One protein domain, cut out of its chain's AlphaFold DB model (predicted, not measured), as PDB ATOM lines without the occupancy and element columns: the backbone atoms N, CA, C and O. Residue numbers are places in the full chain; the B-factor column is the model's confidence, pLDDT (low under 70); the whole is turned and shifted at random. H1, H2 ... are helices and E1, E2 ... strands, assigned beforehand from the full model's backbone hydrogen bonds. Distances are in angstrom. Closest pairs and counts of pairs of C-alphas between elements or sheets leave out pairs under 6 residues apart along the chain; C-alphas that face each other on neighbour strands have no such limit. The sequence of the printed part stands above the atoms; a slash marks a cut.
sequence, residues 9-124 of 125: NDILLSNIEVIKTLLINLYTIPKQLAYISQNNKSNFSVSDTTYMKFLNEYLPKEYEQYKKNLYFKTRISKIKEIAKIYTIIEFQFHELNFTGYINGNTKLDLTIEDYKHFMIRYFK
ATOM      1  N   ASN A   9     238.951  14.855 182.166       85.62
ATOM      2  CA  ASN A   9     240.341  14.568 181.812       85.62
ATOM      3  C   ASN A   9     240.511  13.130 181.319       85.62
ATOM      4  O   ASN A   9     241.192  12.934 180.323       85.62
ATOM      5  N   ASP A  10     239.835  12.144 181.919       88.44
ATOM      6  CA  ASP A  10     239.900  10.752 181.441       88.44
ATOM      7  C   ASP A  10     239.369  10.614 180.010       88.44
ATOM      8  O   ASP A  10     239.904   9.851 179.205       88.44
ATOM      9  N   ILE A  11     238.309  11.360 179.677       89.06
ATOM     10  CA  ILE A  11     237.761  11.388 178.318       89.06
ATOM     11  C   ILE A  11     238.771  12.030 177.362       89.06
ATOM     12  O   ILE A  11     239.068  11.441 176.324       89.06
ATOM     13  N   LEU A  12     239.356  13.177 177.720       92.81
ATOM     14  CA  LEU A  12     240.388  13.829 176.905       92.81
ATOM     15  C   LEU A  12     241.623  12.937 176.707       92.81
ATOM     16  O   LEU A  12     242.069  12.769 175.575       92.81
ATOM     17  N   LEU A  13     242.112  12.290 177.767       93.56
ATOM     18  CA  LEU A  13     243.219  11.330 177.713       93.56
ATOM     19  C   LEU A  13     242.896  10.142 176.804       93.56
ATOM     20  O   LEU A  13     243.724   9.748 175.990       93.56
ATOM     21  N   SER A  14     241.671   9.612 176.864       92.50
ATOM     22  CA  SER A  14     241.251   8.534 175.958       92.50
ATOM     23  C   SER A  14     241.146   8.956 174.486       92.50
ATOM     24  O   SER A  14     241.101   8.094 173.616       92.50
ATOM     25  N   ASN A  15     241.146  10.262 174.197       93.06
ATOM     26  CA  ASN A  15     241.121  10.828 172.846       93.06
ATOM     27  C   ASN A  15     242.466  11.476 172.458       93.06
ATOM     28  O   ASN A  15     242.516  12.231 171.488       93.06
ATOM     29  N   ILE A  16     243.563  11.211 173.178       95.50
ATOM     30  CA  ILE A  16     244.825  11.949 173.011       95.50
ATOM     31  C   ILE A  16     245.403  11.874 171.587       95.50
ATOM     32  O   ILE A  16     245.833  12.888 171.043       95.50
ATOM     33  N   GLU A  17     245.340  10.714 170.933       96.38
ATOM     34  CA  GLU A  17     245.841  10.546 169.559       96.38
ATOM     35  C   GLU A  17     244.955  11.252 168.519       96.38
ATOM     36  O   GLU A  17     245.445  11.836 167.546       96.38
ATOM     37  N   VAL A  18     243.642  11.290 168.764       95.88
ATOM     38  CA  VAL A  18     242.705  12.094 167.967       95.88
ATOM     39  C   VAL A  18     243.036  13.577 168.127       95.88
ATOM     40  O   VAL A  18     243.148  14.293 167.137       95.88
ATOM     41  N   ILE A  19     243.263  14.033 169.361       97.62
ATOM     42  CA  ILE A  19     243.642  15.417 169.665       97.62
ATOM     43  C   ILE A  19     244.931  15.804 168.931       97.62
ATOM     44  O   ILE A  19     244.953  16.826 168.245       97.62
ATOM     45  N   LYS A  20     245.980  14.974 168.999       98.12
ATOM     46  CA  LYS A  20     247.231  15.195 168.251       98.12
ATOM     47  C   LYS A  20     246.977  15.333 166.752       98.12
ATOM     48  O   LYS A  20     247.477  16.265 166.124       98.12
ATOM     49  N   THR A  21     246.149  14.461 166.184       97.50
ATOM     50  CA  THR A  21     245.785  14.508 164.758       97.50
ATOM     51  C   THR A  21     245.066  15.809 164.399       97.50
ATOM     52  O   THR A  21     245.352  16.429 163.373       97.50
ATOM     53  N   LEU A  22     244.149  16.268 165.249       97.75
ATOM     54  CA  LEU A  22     243.420  17.514 165.033       97.75
ATOM     55  C   LEU A  22     244.326  18.751 165.147       97.75
ATOM     56  O   LEU A  22     244.187  19.682 164.348       97.75
ATOM     57  N   LEU A  23     245.279  18.747 166.086       98.06
ATOM     58  CA  LEU A  23     246.313  19.780 166.211       98.06
ATOM     59  C   LEU A  23     247.191  19.828 164.960       98.06
ATOM     60  O   LEU A  23     247.374  20.889 164.370       98.06
ATOM     61  N   ILE A  24     247.673  18.677 164.495       96.69
ATOM     62  CA  ILE A  24     248.487  18.571 163.281       96.69
ATOM     63  C   ILE A  24     247.741  19.112 162.056       96.69
ATOM     64  O   ILE A  24     248.343  19.771 161.213       96.69
ATOM     65  N   ASN A  25     246.431  18.893 161.958       96.25
ATOM     66  CA  ASN A  25     245.612  19.399 160.853       96.25
ATOM     67  C   ASN A  25     245.110  20.841 161.058       96.25
ATOM     68  O   ASN A  25     244.346  21.364 160.244       96.25
ATOM     69  N   LEU A  26     245.566  21.513 162.118       96.31
ATOM     70  CA  LEU A  26     245.269  22.912 162.425       96.31
ATOM     71  C   LEU A  26     243.764  23.201 162.579       96.31
ATOM     72  O   LEU A  26     243.289  24.279 162.205       96.31
ATOM     73  N   TYR A  27     243.003  22.250 163.131       96.62
ATOM     74  CA  TYR A  27     241.614  22.493 163.522       96.62
ATOM     75  C   TYR A  27     241.565  23.484 164.684       96.62
ATOM     76  O   TYR A  27     242.330  23.360 165.636       96.62
ATOM     77  N   THR A  28     240.642  24.447 164.640       94.88
ATOM     78  CA  THR A  28     240.467  25.416 165.732       94.88
ATOM     79  C   THR A  28     240.012  24.722 167.013       94.88
ATOM     80  O   THR A  28     239.290  23.730 166.945       94.88
ATOM     81  N   ILE A  29     240.368  25.268 168.179       95.56
ATOM     82  CA  ILE A  29     239.996  24.705 169.489       95.56
ATOM     83  C   ILE A  29     238.495  24.346 169.587       95.56
ATOM     84  O   ILE A  29     238.205  23.191 169.911       95.56
ATOM     85  N   PRO A  30     237.544  25.220 169.187       94.00
ATOM     86  CA  PRO A  30     236.126  24.859 169.182       94.00
ATOM     87  C   PRO A  30     235.794  23.666 168.277       94.00
ATOM     88  O   PRO A  30     234.996  22.809 168.649       94.00
ATOM     89  N   LYS A  31     236.423  23.565 167.096       94.88
ATOM     90  CA  LYS A  31     236.220  22.429 166.181       94.88
ATOM     91  C   LYS A  31     236.779  21.132 166.757       94.88
ATOM     92  O   LYS A  31     236.155  20.090 166.585       94.88
ATOM     93  N   GLN A  32     237.918  21.190 167.449       95.94
ATOM     94  CA  GLN A  32     238.478  20.015 168.118       95.94
ATOM     95  C   GLN A  32     237.526  19.502 169.200       95.94
ATOM     96  O   GLN A  32     237.200  18.319 169.230       95.94
ATOM     97  N   LEU A  33     237.018  20.407 170.041       93.81
ATOM     98  CA  LEU A  33     236.064  20.070 171.095       93.81
ATOM     99  C   LEU A  33     234.742  19.530 170.547       93.81
ATOM    100  O   LEU A  33     234.238  18.538 171.071       93.81
ATOM    101  N   ALA A  34     234.211  20.124 169.475       91.69
ATOM    102  CA  ALA A  34     233.020  19.619 168.800       91.69
ATOM    103  C   ALA A  34     233.233  18.192 168.270       91.69
ATOM    104  O   ALA A  34     232.387  17.328 168.489       91.69
ATOM    105  N   TYR A  35     234.388  17.923 167.649       92.62
ATOM    106  CA  TYR A  35     234.733  16.590 167.155       92.62
ATOM    107  C   TYR A  35     234.824  15.565 168.291       92.62
ATOM    108  O   TYR A  35     234.252  14.482 168.199       92.62
ATOM    109  N   ILE A  36     235.507  15.903 169.387       91.50
ATOM    110  CA  ILE A  36     235.618  15.013 170.551       91.50
ATOM    111  C   ILE A  36     234.229  14.765 171.151       91.50
ATOM    112  O   ILE A  36     233.886  13.623 171.439       91.50
ATOM    113  N   SER A  37     233.408  15.805 171.307       88.69
ATOM    114  CA  SER A  37     232.058  15.686 171.869       88.69
ATOM    115  C   SER A  37     231.164  14.769 171.027       88.69
ATOM    116  O   SER A  37     230.570  13.845 171.570       88.69
ATOM    117  N   GLN A  38     231.148  14.936 169.698       86.75
ATOM    118  CA  GLN A  38     230.352  14.101 168.786       86.75
ATOM    119  C   GLN A  38     230.761  12.622 168.803       86.75
ATOM    120  O   GLN A  38     229.912  11.745 168.666       86.75
ATOM    121  N   ASN A  39     232.052  12.338 168.990       83.31
ATOM    122  CA  ASN A  39     232.578  10.972 168.982       83.31
ATOM    123  C   ASN A  39     232.534  10.281 170.355       83.31
ATOM    124  O   ASN A  39     232.852   9.097 170.459       83.31
ATOM    125  N   ASN A  40     232.113  10.977 171.413       79.81
ATOM    126  CA  ASN A  40     231.943  10.389 172.738       79.81
ATOM    127  C   ASN A  40     230.448  10.277 173.073       79.81
ATOM    128  O   ASN A  40     229.736  11.269 173.130       79.81
ATOM    129  N   LYS A  41     229.968   9.062 173.385       62.25
ATOM    130  CA  LYS A  41     228.551   8.764 173.719       62.25
ATOM    131  C   LYS A  41     228.018   9.461 174.990       62.25
ATOM    132  O   LYS A  41     226.883   9.227 175.388       62.25
ATOM    133  N   SER A  42     228.836  10.256 175.675       63.97
ATOM    134  CA  SER A  42     228.483  10.960 176.913       63.97
ATOM    135  C   SER A  42     228.248  12.444 176.646       63.97
ATOM    136  O   SER A  42     228.884  12.981 175.748       63.97
ATOM    137  N   ASN A  43     227.456  13.121 177.489       69.00
ATOM    138  CA  ASN A  43     227.313  14.589 177.548       69.00
ATOM    139  C   ASN A  43     228.646  15.287 177.912       69.00
ATOM    140  O   ASN A  43     228.796  15.893 178.976       69.00
ATOM    141  N   PHE A  44     229.653  15.142 177.057       80.38
ATOM    142  CA  PHE A  44     230.993  15.660 177.238       80.38
ATOM    143  C   PHE A  44     231.022  17.118 176.795       80.38
ATOM    144  O   PHE A  44     230.844  17.435 175.618       80.38
ATOM    145  N   SER A  45     231.257  17.997 177.768       82.88
ATOM    146  CA  SER A  45     231.432  19.426 177.553       82.88
ATOM    147  C   SER A  45     232.582  19.946 178.411       82.88
ATOM    148  O   SER A  45     232.621  19.761 179.637       82.88
ATOM    149  N   VAL A  46     233.537  20.587 177.747       88.56
ATOM    150  CA  VAL A  46     234.732  21.210 178.315       88.56
ATOM    151  C   VAL A  46     234.829  22.602 177.698       88.56
ATOM    152  O   VAL A  46     234.620  22.748 176.500       88.56
ATOM    153  N   SER A  47     235.115  23.624 178.507       92.19
ATOM    154  CA  SER A  47     235.349  24.971 177.980       92.19
ATOM    155  C   SER A  47     236.690  25.047 177.254       92.19
ATOM    156  O   SER A  47     237.638  24.365 177.650       92.19
ATOM    157  N   ASP A  48     236.809  25.942 176.273       93.50
ATOM    158  CA  ASP A  48     238.065  26.206 175.561       93.50
ATOM    159  C   ASP A  48     239.234  26.392 176.531       93.50
ATOM    160  O   ASP A  48     240.267  25.746 176.390       93.50
ATOM    161  N   THR A  49     239.059  27.201 177.580       93.31
ATOM    162  CA  THR A  49     240.095  27.449 178.597       93.31
ATOM    163  C   THR A  49     240.552  26.171 179.296       93.31
ATOM    164  O   THR A  49     241.743  25.987 179.533       93.31
ATOM    165  N   THR A  50     239.624  25.272 179.624       93.19
ATOM    166  CA  THR A  50     239.950  23.998 180.283       93.19
ATOM    167  C   THR A  50     240.687  23.068 179.326       93.19
ATOM    168  O   THR A  50     241.668  22.439 179.710       93.19
ATOM    169  N   TYR A  51     240.265  23.024 178.063       96.31
ATOM    170  CA  TYR A  51     240.937  22.231 177.042       96.31
ATOM    171  C   TYR A  51     242.335  22.763 176.729       96.31
ATOM    172  O   TYR A  51     243.285  21.995 176.672       96.31
ATOM    173  N   MET A  52     242.510  24.081 176.629       95.31
ATOM    174  CA  MET A  52     243.828  24.693 176.455       95.31
ATOM    175  C   MET A  52     244.761  24.411 177.641       95.31
ATOM    176  O   MET A  52     245.952  24.194 177.430       95.31
ATOM    177  N   LYS A  53     244.243  24.376 178.879       95.62
ATOM    178  CA  LYS A  53     245.019  23.930 180.051       95.62
ATOM    179  C   LYS A  53     245.444  22.468 179.915       95.62
ATOM    180  O   LYS A  53     246.624  22.185 180.066       95.62
ATOM    181  N   PHE A  54     244.515  21.587 179.540       96.44
ATOM    182  CA  PHE A  54     244.818  20.184 179.253       96.44
ATOM    183  C   PHE A  54     245.909  20.043 178.180       96.44
ATOM    184  O   PHE A  54     246.869  19.308 178.373       96.44
ATOM    185  N   LEU A  55     245.820  20.782 177.072       97.62
ATOM    186  CA  LEU A  55     246.828  20.737 176.011       97.62
ATOM    187  C   LEU A  55     248.211  21.187 176.497       97.62
ATOM    188  O   LEU A  55     249.204  20.561 176.147       97.62
ATOM    189  N   ASN A  56     248.289  22.235 177.321       95.81
ATOM    190  CA  ASN A  56     249.562  22.672 177.901       95.81
ATOM    191  C   ASN A  56     250.153  21.647 178.884       95.81
ATOM    192  O   ASN A  56     251.369  21.571 179.009       95.81
ATOM    193  N   GLU A  57     249.317  20.885 179.587       96.94
ATOM    194  CA  GLU A  57     249.761  19.906 180.586       96.94
ATOM    195  C   GLU A  57     250.173  18.572 179.948       96.94
ATOM    196  O   GLU A  57     251.228  18.031 180.269       96.94
ATOM    197  N   TYR A  58     249.371  18.059 179.010       96.81
ATOM    198  CA  TYR A  58     249.529  16.703 178.471       96.81
ATOM    199  C   TYR A  58     250.144  16.652 177.069       96.81
ATOM    200  O   TYR A  58     250.659  15.608 176.677       96.81
ATOM    201  N   LEU A  59     250.090  17.747 176.303       97.31
ATOM    202  CA  LEU A  59     250.601  17.839 174.926       97.31
ATOM    203  C   LEU A  59     251.367  19.154 174.674       97.31
ATOM    204  O   LEU A  59     251.100  19.837 173.677       97.31
ATOM    205  N   PRO A  60     252.296  19.564 175.562       96.94
ATOM    206  CA  PRO A  60     252.906  20.890 175.491       96.94
ATOM    207  C   PRO A  60     253.611  21.141 174.153       96.94
ATOM    208  O   PRO A  60     253.430  22.204 173.562       96.94
ATOM    209  N   LYS A  61     254.352  20.151 173.639       96.12
ATOM    210  CA  LYS A  61     255.123  20.269 172.391       96.12
ATOM    211  C   LYS A  61     254.211  20.370 171.171       96.12
ATOM    212  O   LYS A  61     254.364  21.272 170.351       96.12
ATOM    213  N   GLU A  62     253.238  19.472 171.054       97.75
ATOM    214  CA  GLU A  62     252.289  19.452 169.941       97.75
ATOM    215  C   GLU A  62     251.423  20.710 169.932       97.75
ATOM    216  O   GLU A  62     251.157  21.280 168.871       97.75
ATOM    217  N   TYR A  63     251.003  21.175 171.110       97.50
ATOM    218  CA  TYR A  63     250.202  22.381 171.217       97.50
ATOM    219  C   TYR A  63     251.010  23.646 170.921       97.50
ATOM    220  O   TYR A  63     250.509  24.568 170.273       97.50
ATOM    221  N   GLU A  64     252.272  23.700 171.345       96.31
ATOM    222  CA  GLU A  64     253.183  24.773 170.960       96.31
ATOM    223  C   GLU A  64     253.373  24.826 169.442       96.31
ATOM    224  O   GLU A  64     253.122  25.873 168.838       96.31
ATOM    225  N   GLN A  65     253.699  23.694 168.811       97.44
ATOM    226  CA  GLN A  65     253.851  23.612 167.357       97.44
ATOM    227  C   GLN A  65     252.562  24.016 166.627       97.44
ATOM    228  O   GLN A  65     252.611  24.763 165.649       97.44
ATOM    229  N   TYR A  66     251.397  23.585 167.117       97.69
ATOM    230  CA  TYR A  66     250.096  24.004 166.589       97.69
ATOM    231  C   TYR A  66     249.923  25.528 166.618       97.69
ATOM    232  O   TYR A  66     249.520  26.116 165.610       97.69
ATOM    233  N   LYS A  67     250.266  26.192 167.733       96.69
ATOM    234  CA  LYS A  67     250.183  27.659 167.847       96.69
ATOM    235  C   LYS A  67     251.102  28.349 166.836       96.69
ATOM    236  O   LYS A  67     250.662  29.287 166.169       96.69
ATOM    237  N   LYS A  68     252.342  27.871 166.681       97.62
ATOM    238  CA  LYS A  68     253.302  28.408 165.699       97.62
ATOM    239  C   LYS A  68     252.812  28.211 164.261       97.62
ATOM    240  O   LYS A  68     252.771  29.159 163.481       97.62
ATOM    241  N   ASN A  69     252.316  27.023 163.929       97.62
ATOM    242  CA  ASN A  69     251.784  26.733 162.595       97.62
ATOM    243  C   ASN A  69     250.531  27.559 162.273       97.62
ATOM    244  O   ASN A  69     250.384  28.041 161.151       97.62
ATOM    245  N   LEU A  70     249.640  27.785 163.243       96.00
ATOM    246  CA  LEU A  70     248.520  28.711 163.064       96.00
ATOM    247  C   LEU A  70     248.987  30.153 162.853       96.00
ATOM    248  O   LEU A  70     248.443  30.849 161.991       96.00
ATOM    249  N   TYR A  71     249.999  30.604 163.597       96.44
ATOM    250  CA  TYR A  71     250.590  31.927 163.403       96.44
ATOM    251  C   TYR A  71     251.083  32.117 161.961       96.44
ATOM    252  O   TYR A  71     250.787  33.146 161.348       96.44
ATOM    253  N   PHE A  72     251.764  31.121 161.391       97.06
ATOM    254  CA  PHE A  72     252.196  31.168 159.992       97.06
ATOM    255  C   PHE A  72     251.017  31.075 159.018       97.06
ATOM    256  O   PHE A  72     250.928  31.877 158.091       97.06
ATOM    257  N   LYS A  73     250.051  30.178 159.261       95.69
ATOM    258  CA  LYS A  73     248.847  30.023 158.424       95.69
ATOM    259  C   LYS A  73     248.050  31.320 158.299       95.69
ATOM    260  O   LYS A  73     247.612  31.666 157.208       95.69
ATOM    261  N   THR A  74     247.898  32.073 159.386       94.38
ATOM    262  CA  THR A  74     247.224  33.387 159.345       94.38
ATOM    263  C   THR A  74     247.983  34.436 158.526       94.38
ATOM    264  O   THR A  74     247.390  35.417 158.093       94.38
ATOM    265  N   ARG A  75     249.277  34.222 158.260       95.12
ATOM    266  CA  ARG A  75     250.155  35.103 157.471       95.12
ATOM    267  C   ARG A  75     250.505  34.518 156.106       95.12
ATOM    268  O   ARG A  75     251.429  35.001 155.452       95.12
ATOM    269  N   ILE A  76     249.759  33.510 155.653       95.38
ATOM    270  CA  ILE A  76     250.065  32.762 154.433       95.38
ATOM    271  C   ILE A  76     250.205  33.660 153.201       95.38
ATOM    272  O   ILE A  76     251.080  33.418 152.383       95.38
ATOM    273  N   SER A  77     249.412  34.729 153.085       95.19
ATOM    274  CA  SER A  77     249.517  35.663 151.958       95.19
ATOM    275  C   SER A  77     250.867  36.385 151.933       95.19
ATOM    276  O   SER A  77     251.501  36.441 150.887       95.19
ATOM    277  N   LYS A  78     251.363  36.854 153.089       95.50
ATOM    278  CA  LYS A  78     252.690  37.491 153.191       95.50
ATOM    279  C   LYS A  78     253.801  36.494 152.852       95.50
ATOM    280  O   LYS A  78     254.727  36.827 152.123       95.50
ATOM    281  N   ILE A  79     253.670  35.263 153.350       96.69
ATOM    282  CA  ILE A  79     254.595  34.165 153.050       96.69
ATOM    283  C   ILE A  79     254.623  33.885 151.542       96.69
ATOM    284  O   ILE A  79     255.701  33.777 150.967       96.69
ATOM    285  N   LYS A  80     253.455  33.822 150.886       95.75
ATOM    286  CA  LYS A  80     253.345  33.600 149.437       95.75
ATOM    287  C   LYS A  80     254.058  34.677 148.630       95.75
ATOM    288  O   LYS A  80     254.753  34.329 147.686       95.75
ATOM    289  N   GLU A  81     253.913  35.950 148.989       96.56
ATOM    290  CA  GLU A  81     254.603  37.033 148.276       96.56
ATOM    291  C   GLU A  81     256.125  36.941 148.428       96.56
ATOM    292  O   GLU A  81     256.847  36.989 147.437       96.56
ATOM    293  N   ILE A  82     256.622  36.712 149.645       96.44
ATOM    294  CA  ILE A  82     258.063  36.571 149.897       96.44
ATOM    295  C   ILE A  82     258.643  35.330 149.200       96.44
ATOM    296  O   ILE A  82     259.736  35.393 148.640       96.44
ATOM    297  N   ALA A  83     257.901  34.222 149.163       94.94
ATOM    298  CA  ALA A  83     258.326  32.993 148.495       94.94
ATOM    299  C   ALA A  83     258.420  33.116 146.961       94.94
ATOM    300  O   ALA A  83     259.100  32.306 146.336       94.94
ATOM    301  N   LYS A  84     257.772  34.119 146.344       95.06
ATOM    302  CA  LYS A  84     257.971  34.437 144.916       95.06
ATOM    303  C   LYS A  84     259.316  35.116 144.655       95.06
ATOM    304  O   LYS A  84     259.835  35.009 143.550       95.06
ATOM    305  N   ILE A  85     259.845  35.833 145.646       96.44
ATOM    306  CA  ILE A  85     261.077  36.626 145.535       96.44
ATOM    307  C   ILE A  85     262.289  35.774 145.920       96.44
ATOM    308  O   ILE A  85     263.292  35.758 145.211       96.44
ATOM    309  N   TYR A  86     262.187  35.035 147.026       95.06
ATOM    310  CA  TYR A  86     263.292  34.257 147.578       95.06
ATOM    311  C   TYR A  86     262.987  32.764 147.539       95.06
ATOM    312  O   TYR A  86     262.006  32.306 148.119       95.06
ATOM    313  N   THR A  87     263.863  31.977 146.915       90.75
ATOM    314  CA  THR A  87     263.742  30.509 146.859       90.75
ATOM    315  C   THR A  87     264.298  29.813 148.105       90.75
ATOM    316  O   THR A  87     263.855  28.716 148.445       90.75
ATOM    317  N   ILE A  88     265.239  30.453 148.808       94.62
ATOM    318  CA  ILE A  88     265.889  29.936 150.021       94.62
ATOM    319  C   ILE A  88     265.025  30.261 151.249       94.62
ATOM    320  O   ILE A  88     264.718  31.425 151.506       94.62
ATOM    321  N   ILE A  89     264.650  29.234 152.023       94.25
ATOM    322  CA  ILE A  89     263.717  29.345 153.162       94.25
ATOM    323  C   ILE A  89     264.272  30.253 154.268       94.25
ATOM    324  O   ILE A  89     263.526  31.037 154.851       94.25
ATOM    325  N   GLU A  90     265.574  30.177 154.535       94.38
ATOM    326  CA  GLU A  90     266.293  31.012 155.498       94.38
ATOM    327  C   GLU A  90     266.084  32.500 155.199       94.38
ATOM    328  O   GLU A  90     265.682  33.262 156.079       94.38
ATOM    329  N   PHE A  91     266.277  32.909 153.942       96.25
ATOM    330  CA  PHE A  91     266.092  34.300 153.532       96.25
ATOM    331  C   PHE A  91     264.636  34.730 153.639       96.25
ATOM    332  O   PHE A  91     264.365  35.801 154.170       96.25
ATOM    333  N   GLN A  92     263.689  33.872 153.247       96.44
ATOM    334  CA  GLN A  92     262.271  34.169 153.452       96.44
ATOM    335  C   GLN A  92     261.965  34.443 154.932       96.44
ATOM    336  O   GLN A  92     261.287  35.419 155.243       96.44
ATOM    337  N   PHE A  93     262.460  33.599 155.847       96.12
ATOM    338  CA  PHE A  93     262.199  33.729 157.283       96.12
ATOM    339  C   PHE A  93     262.725  35.050 157.851       96.12
ATOM    340  O   PHE A  93     262.001  35.734 158.579       96.12
ATOM    341  N   HIS A  94     263.952  35.428 157.484       94.62
ATOM    342  CA  HIS A  94     264.548  36.696 157.900       94.62
ATOM    343  C   HIS A  94     263.771  37.901 157.350       94.62
ATOM    344  O   HIS A  94     263.409  38.794 158.116       94.62
ATOM    345  N   GLU A  95     263.423  37.885 156.064       95.88
ATOM    346  CA  GLU A  95     262.695  38.974 155.395       95.88
ATOM    347  C   GLU A  95     261.260  39.137 155.913       95.88
ATOM    348  O   GLU A  95     260.726  40.242 156.027       95.88
ATOM    349  N   LEU A  96     260.613  38.030 156.284       94.81
ATOM    350  CA  LEU A  96     259.277  38.061 156.875       94.81
ATOM    351  C   LEU A  96     259.258  38.769 158.233       94.81
ATOM    352  O   LEU A  96     258.196  39.294 158.599       94.81
ATOM    353  N   ASN A  97     260.404  38.803 158.929       91.88
ATOM    354  CA  ASN A  97     260.633  39.455 160.216       91.88
ATOM    355  C   ASN A  97     259.470  39.212 161.191       91.88
ATOM    356  O   ASN A  97     258.765  40.128 161.629       91.88
ATOM    357  N   PHE A  98     259.181  37.932 161.436       93.00
ATOM    358  CA  PHE A  98     258.044  37.545 162.257       93.00
ATOM    359  C   PHE A  98     258.231  37.986 163.705       93.00
ATOM    360  O   PHE A  98     259.166  37.589 164.389       93.00
ATOM    361  N   THR A  99     257.271  38.754 164.209       90.12
ATOM    362  CA  THR A  99     257.336  39.284 165.573       90.12
ATOM    363  C   THR A  99     256.954  38.258 166.642       90.12
ATOM    364  O   THR A  99     257.204  38.484 167.822       90.12
ATOM    365  N   GLY A 100     256.285  37.164 166.262       90.50
ATOM    366  CA  GLY A 100     255.791  36.135 167.184       90.50
ATOM    367  C   GLY A 100     254.568  36.529 168.022       90.50
ATOM    368  O   GLY A 100     253.966  35.660 168.647       90.50
ATOM    369  N   TYR A 101     254.141  37.795 168.030       90.88
ATOM    370  CA  TYR A 101     252.982  38.224 168.821       90.88
ATOM    371  C   TYR A 101     251.667  37.673 168.257       90.88
ATOM    372  O   TYR A 101     251.281  37.978 167.125       90.88
ATOM    373  N   ILE A 102     250.964  36.875 169.065       86.00
ATOM    374  CA  ILE A 102     249.595  36.418 168.765       86.00
ATOM    375  C   ILE A 102     248.536  37.353 169.361       86.00
ATOM    376  O   ILE A 102     247.414  37.399 168.871       86.00
ATOM    377  N   ASN A 103     248.894  38.102 170.404       80.50
ATOM    378  CA  ASN A 103     248.131  39.201 170.992       80.50
ATOM    379  C   ASN A 103     249.099  40.110 171.776       80.50
ATOM    380  O   ASN A 103     250.294  39.818 171.836       80.50
ATOM    381  N   GLY A 104     248.599  41.187 172.389       77.00
ATOM    382  CA  GLY A 104     249.438  42.158 173.111       77.00
ATOM    383  C   GLY A 104     250.277  41.578 174.258       77.00
ATOM    384  O   GLY A 104     251.311  42.144 174.590       77.00
ATOM    385  N   ASN A 105     249.886  40.424 174.811       82.00
ATOM    386  CA  ASN A 105     250.508  39.846 176.008       82.00
ATOM    387  C   ASN A 105     251.220  38.512 175.746       82.00
ATOM    388  O   ASN A 105     251.897  37.994 176.628       82.00
ATOM    389  N   THR A 106     251.043  37.918 174.564       84.75
ATOM    390  CA  THR A 106     251.542  36.573 174.261       84.75
ATOM    391  C   THR A 106     252.395  36.596 173.003       84.75
ATOM    392  O   THR A 106     251.912  36.906 171.909       84.75
ATOM    393  N   LYS A 107     253.659  36.208 173.170       93.06
ATOM    394  CA  LYS A 107     254.650  36.079 172.106       93.06
ATOM    395  C   LYS A 107     255.064  34.617 171.970       93.06
ATOM    396  O   LYS A 107     255.371  33.967 172.965       93.06
ATOM    397  N   LEU A 108     255.037  34.105 170.746       93.62
ATOM    398  CA  LEU A 108     255.598  32.809 170.392       93.62
ATOM    399  C   LEU A 108     257.086  32.972 170.091       93.62
ATOM    400  O   LEU A 108     257.472  33.913 169.396       93.62
ATOM    401  N   ASP A 109     257.892  32.036 170.582       94.38
ATOM    402  CA  ASP A 109     259.286  31.913 170.174       94.38
ATOM    403  C   ASP A 109     259.348  31.185 168.827       94.38
ATOM    404  O   ASP A 109     259.110  29.978 168.740       94.38
ATOM    405  N   LEU A 110     259.533  31.946 167.750       96.50
ATOM    406  CA  LEU A 110     259.529  31.423 166.390       96.50
ATOM    407  C   LEU A 110     260.962  31.187 165.937       96.50
ATOM    408  O   LEU A 110     261.752  32.124 165.849       96.50
ATOM    409  N   THR A 111     261.262  29.947 165.576       96.50
ATOM    410  CA  THR A 111     262.553  29.567 165.009       96.50
ATOM    411  C   THR A 111     262.436  29.314 163.512       96.50
ATOM    412  O   THR A 111     261.351  29.092 162.963       96.50
ATOM    413  N   ILE A 112     263.586  29.296 162.843       96.50
ATOM    414  CA  ILE A 112     263.656  28.901 161.441       96.50
ATOM    415  C   ILE A 112     263.187  27.456 161.217       96.50
ATOM    416  O   ILE A 112     262.559  27.172 160.200       96.50
ATOM    417  N   GLU A 113     263.425  26.552 162.170       97.12
ATOM    418  CA  GLU A 113     262.995  25.155 162.065       97.12
ATOM    419  C   GLU A 113     261.468  25.023 162.151       97.12
ATOM    420  O   GLU A 113     260.873  24.257 161.389       97.12
ATOM    421  N   ASP A 114     260.805  25.849 162.971       97.25
ATOM    422  CA  ASP A 114     259.337  25.927 162.993       97.25
ATOM    423  C   ASP A 114     258.785  26.363 161.626       97.25
ATOM    424  O   ASP A 114     257.796  25.816 161.130       97.25
ATOM    425  N   TYR A 115     259.437  27.346 160.998       97.56
ATOM    426  CA  TYR A 115     259.043  27.843 159.684       97.56
ATOM    427  C   TYR A 115     259.315  26.821 158.573       97.56
ATOM    428  O   TYR A 115     258.433  26.576 157.751       97.56
ATOM    429  N   LYS A 116     260.475  26.150 158.571       96.81
ATOM    430  CA  LYS A 116     260.775  25.038 157.649       96.81
ATOM    431  C   LYS A 116     259.728  23.939 157.753       96.81
ATOM    432  O   LYS A 116     259.192  23.508 156.730       96.81
ATOM    433  N   HIS A 117     259.397  23.530 158.978       96.38
ATOM    434  CA  HIS A 117     258.354  22.543 159.223       96.38
ATOM    435  C   HIS A 117     257.020  22.990 158.616       96.38
ATOM    436  O   HIS A 117     256.372  22.224 157.899       96.38
ATOM    437  N   PHE A 118     256.628  24.246 158.852       97.50
ATOM    438  CA  PHE A 118     255.403  24.800 158.292       97.50
ATOM    439  C   PHE A 118     255.404  24.793 156.755       97.50
ATOM    440  O   PHE A 118     254.435  24.346 156.137       97.50
ATOM    441  N   MET A 119     256.497  25.244 156.137       96.69
ATOM    442  CA  MET A 119     256.627  25.325 154.682       96.69
ATOM    443  C   MET A 119     256.535  23.948 154.019       96.69
ATOM    444  O   MET A 119     255.844  23.786 153.014       96.69
ATOM    445  N   ILE A 120     257.187  22.940 154.602       95.00
ATOM    446  CA  ILE A 120     257.140  21.564 154.097       95.00
ATOM    447  C   ILE A 120     255.727  20.990 154.226       95.00
ATOM    448  O   ILE A 120     255.231  20.371 153.289       95.00
ATOM    449  N   ARG A 121     255.074  21.188 155.376       94.56
ATOM    450  CA  ARG A 121     253.832  20.477 155.700       94.56
ATOM    451  C   ARG A 121     252.557  21.147 155.185       94.56
ATOM    452  O   ARG A 121     251.609  20.435 154.866       94.56
ATOM    453  N   TYR A 122     252.507  22.477 155.133       94.62
ATOM    454  CA  TYR A 122     251.263  23.220 154.875       94.62
ATOM    455  C   TYR A 122     251.334  24.213 153.719       94.62
ATOM    456  O   TYR A 122     250.289  24.702 153.304       94.62
ATOM    457  N   PHE A 123     252.530  24.578 153.251       90.56
ATOM    458  CA  PHE A 123     252.667  25.534 152.149       90.56
ATOM    459  C   PHE A 123     252.812  24.842 150.793       90.56
ATOM    460  O   PHE A 123     252.258  25.313 149.805       90.56
ATOM    461  N   LYS A 124     253.592  23.756 150.742       80.81
ATOM    462  CA  LYS A 124     253.851  22.994 149.510       80.81
ATOM    463  C   LYS A 124     252.745  21.995 149.143       80.81
ATOM    464  O   LYS A 124     252.757  21.513 148.014       80.81
TER     465      LYS A 124
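This is residues 9 to 124 of the 125 residues of an uncharacterized protein of Arcobacter ellisii (UniProt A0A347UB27). Two clusters of short helices lie at the two ends of an elongated body, and the longest helix, H5, runs through the middle between them. H1 to H4 make one cluster and H6, H7 and H8 the other, with H5 packed on H2 on the one side and on H8 on the other; a small turn with the one strand, E1, lies in the stretch between H7 and H8. The printed part has 116 residues, with eight named helices and one named strand in the order H1 H2 H3 H4 H5 H6 H7 E1 H8, and its class is mostly helix. It is only just loose, close to compact, with a radius of gyration of the C-alphas of 16.2 A and spans of 52 by 30 by 19 A.

H1, residues 9 to 14, meets H2, residues 16 to 24, only through their link. H3, residues 29 to 39, is close to H2 but not clearly touching, with C-alphas 22 and 32 closest at 6.3 A. H4, residues 48 to 58, touches H3 about perpendicular, at 85 degrees, with C-alphas 29 and 48 closest at 6.5 A. H1 is near H3. H5, residues 60 to 74, touches H2 with residues 62 to 66 alone, at a shallow tilt of 26 degrees, the same way; the closest C-alphas are those of Leu 23 and Tyr 66, 5.7 A apart. H6, residues 76 to 85, touches H7, residues 89 to 96, at a steep tilt of 63 degrees, opposite ways, with C-alphas 82 and 92 closest at 6.0 A. E1, residues 101 to 103, pairs with no named strand, but is paired antiparallel with residues 106 to 107. H8, residues 112 to 123, touches H5 with its residues 114 to 118 alone, at a steep tilt of 65 degrees, the C-alphas of Asn 69 and Phe 118 closest at 5.9 A. With residues 112 to 116 alone it touches H7, about perpendicular at 82 degrees, with C-alphas 93 and 112 closest at 6.5 A. The helix packing is mostly crossed. Every O i to N i+4 pair is within hydrogen-bond range in H1, H2, H3, H4, H5, H7 and H8; in H6 it is 5 of 6.

H1 begins at C-alpha 9, (240.341, 14.568, 181.812). H5 measures 21.2 A from C-alpha 60 to C-alpha 74, H3 15.6 A, H4 15.2 A, H8 14.8 A and H6 14.7 A. H8 ends at C-alpha 123, (252.667, 25.534, 152.149).

The C-alphas farthest apart are those of Ser 42 and Ile 85, at 52.0 A. The printed part has no cut and no long link. Its mean pLDDT is 93.0, and residues 41 to 43 are under 70.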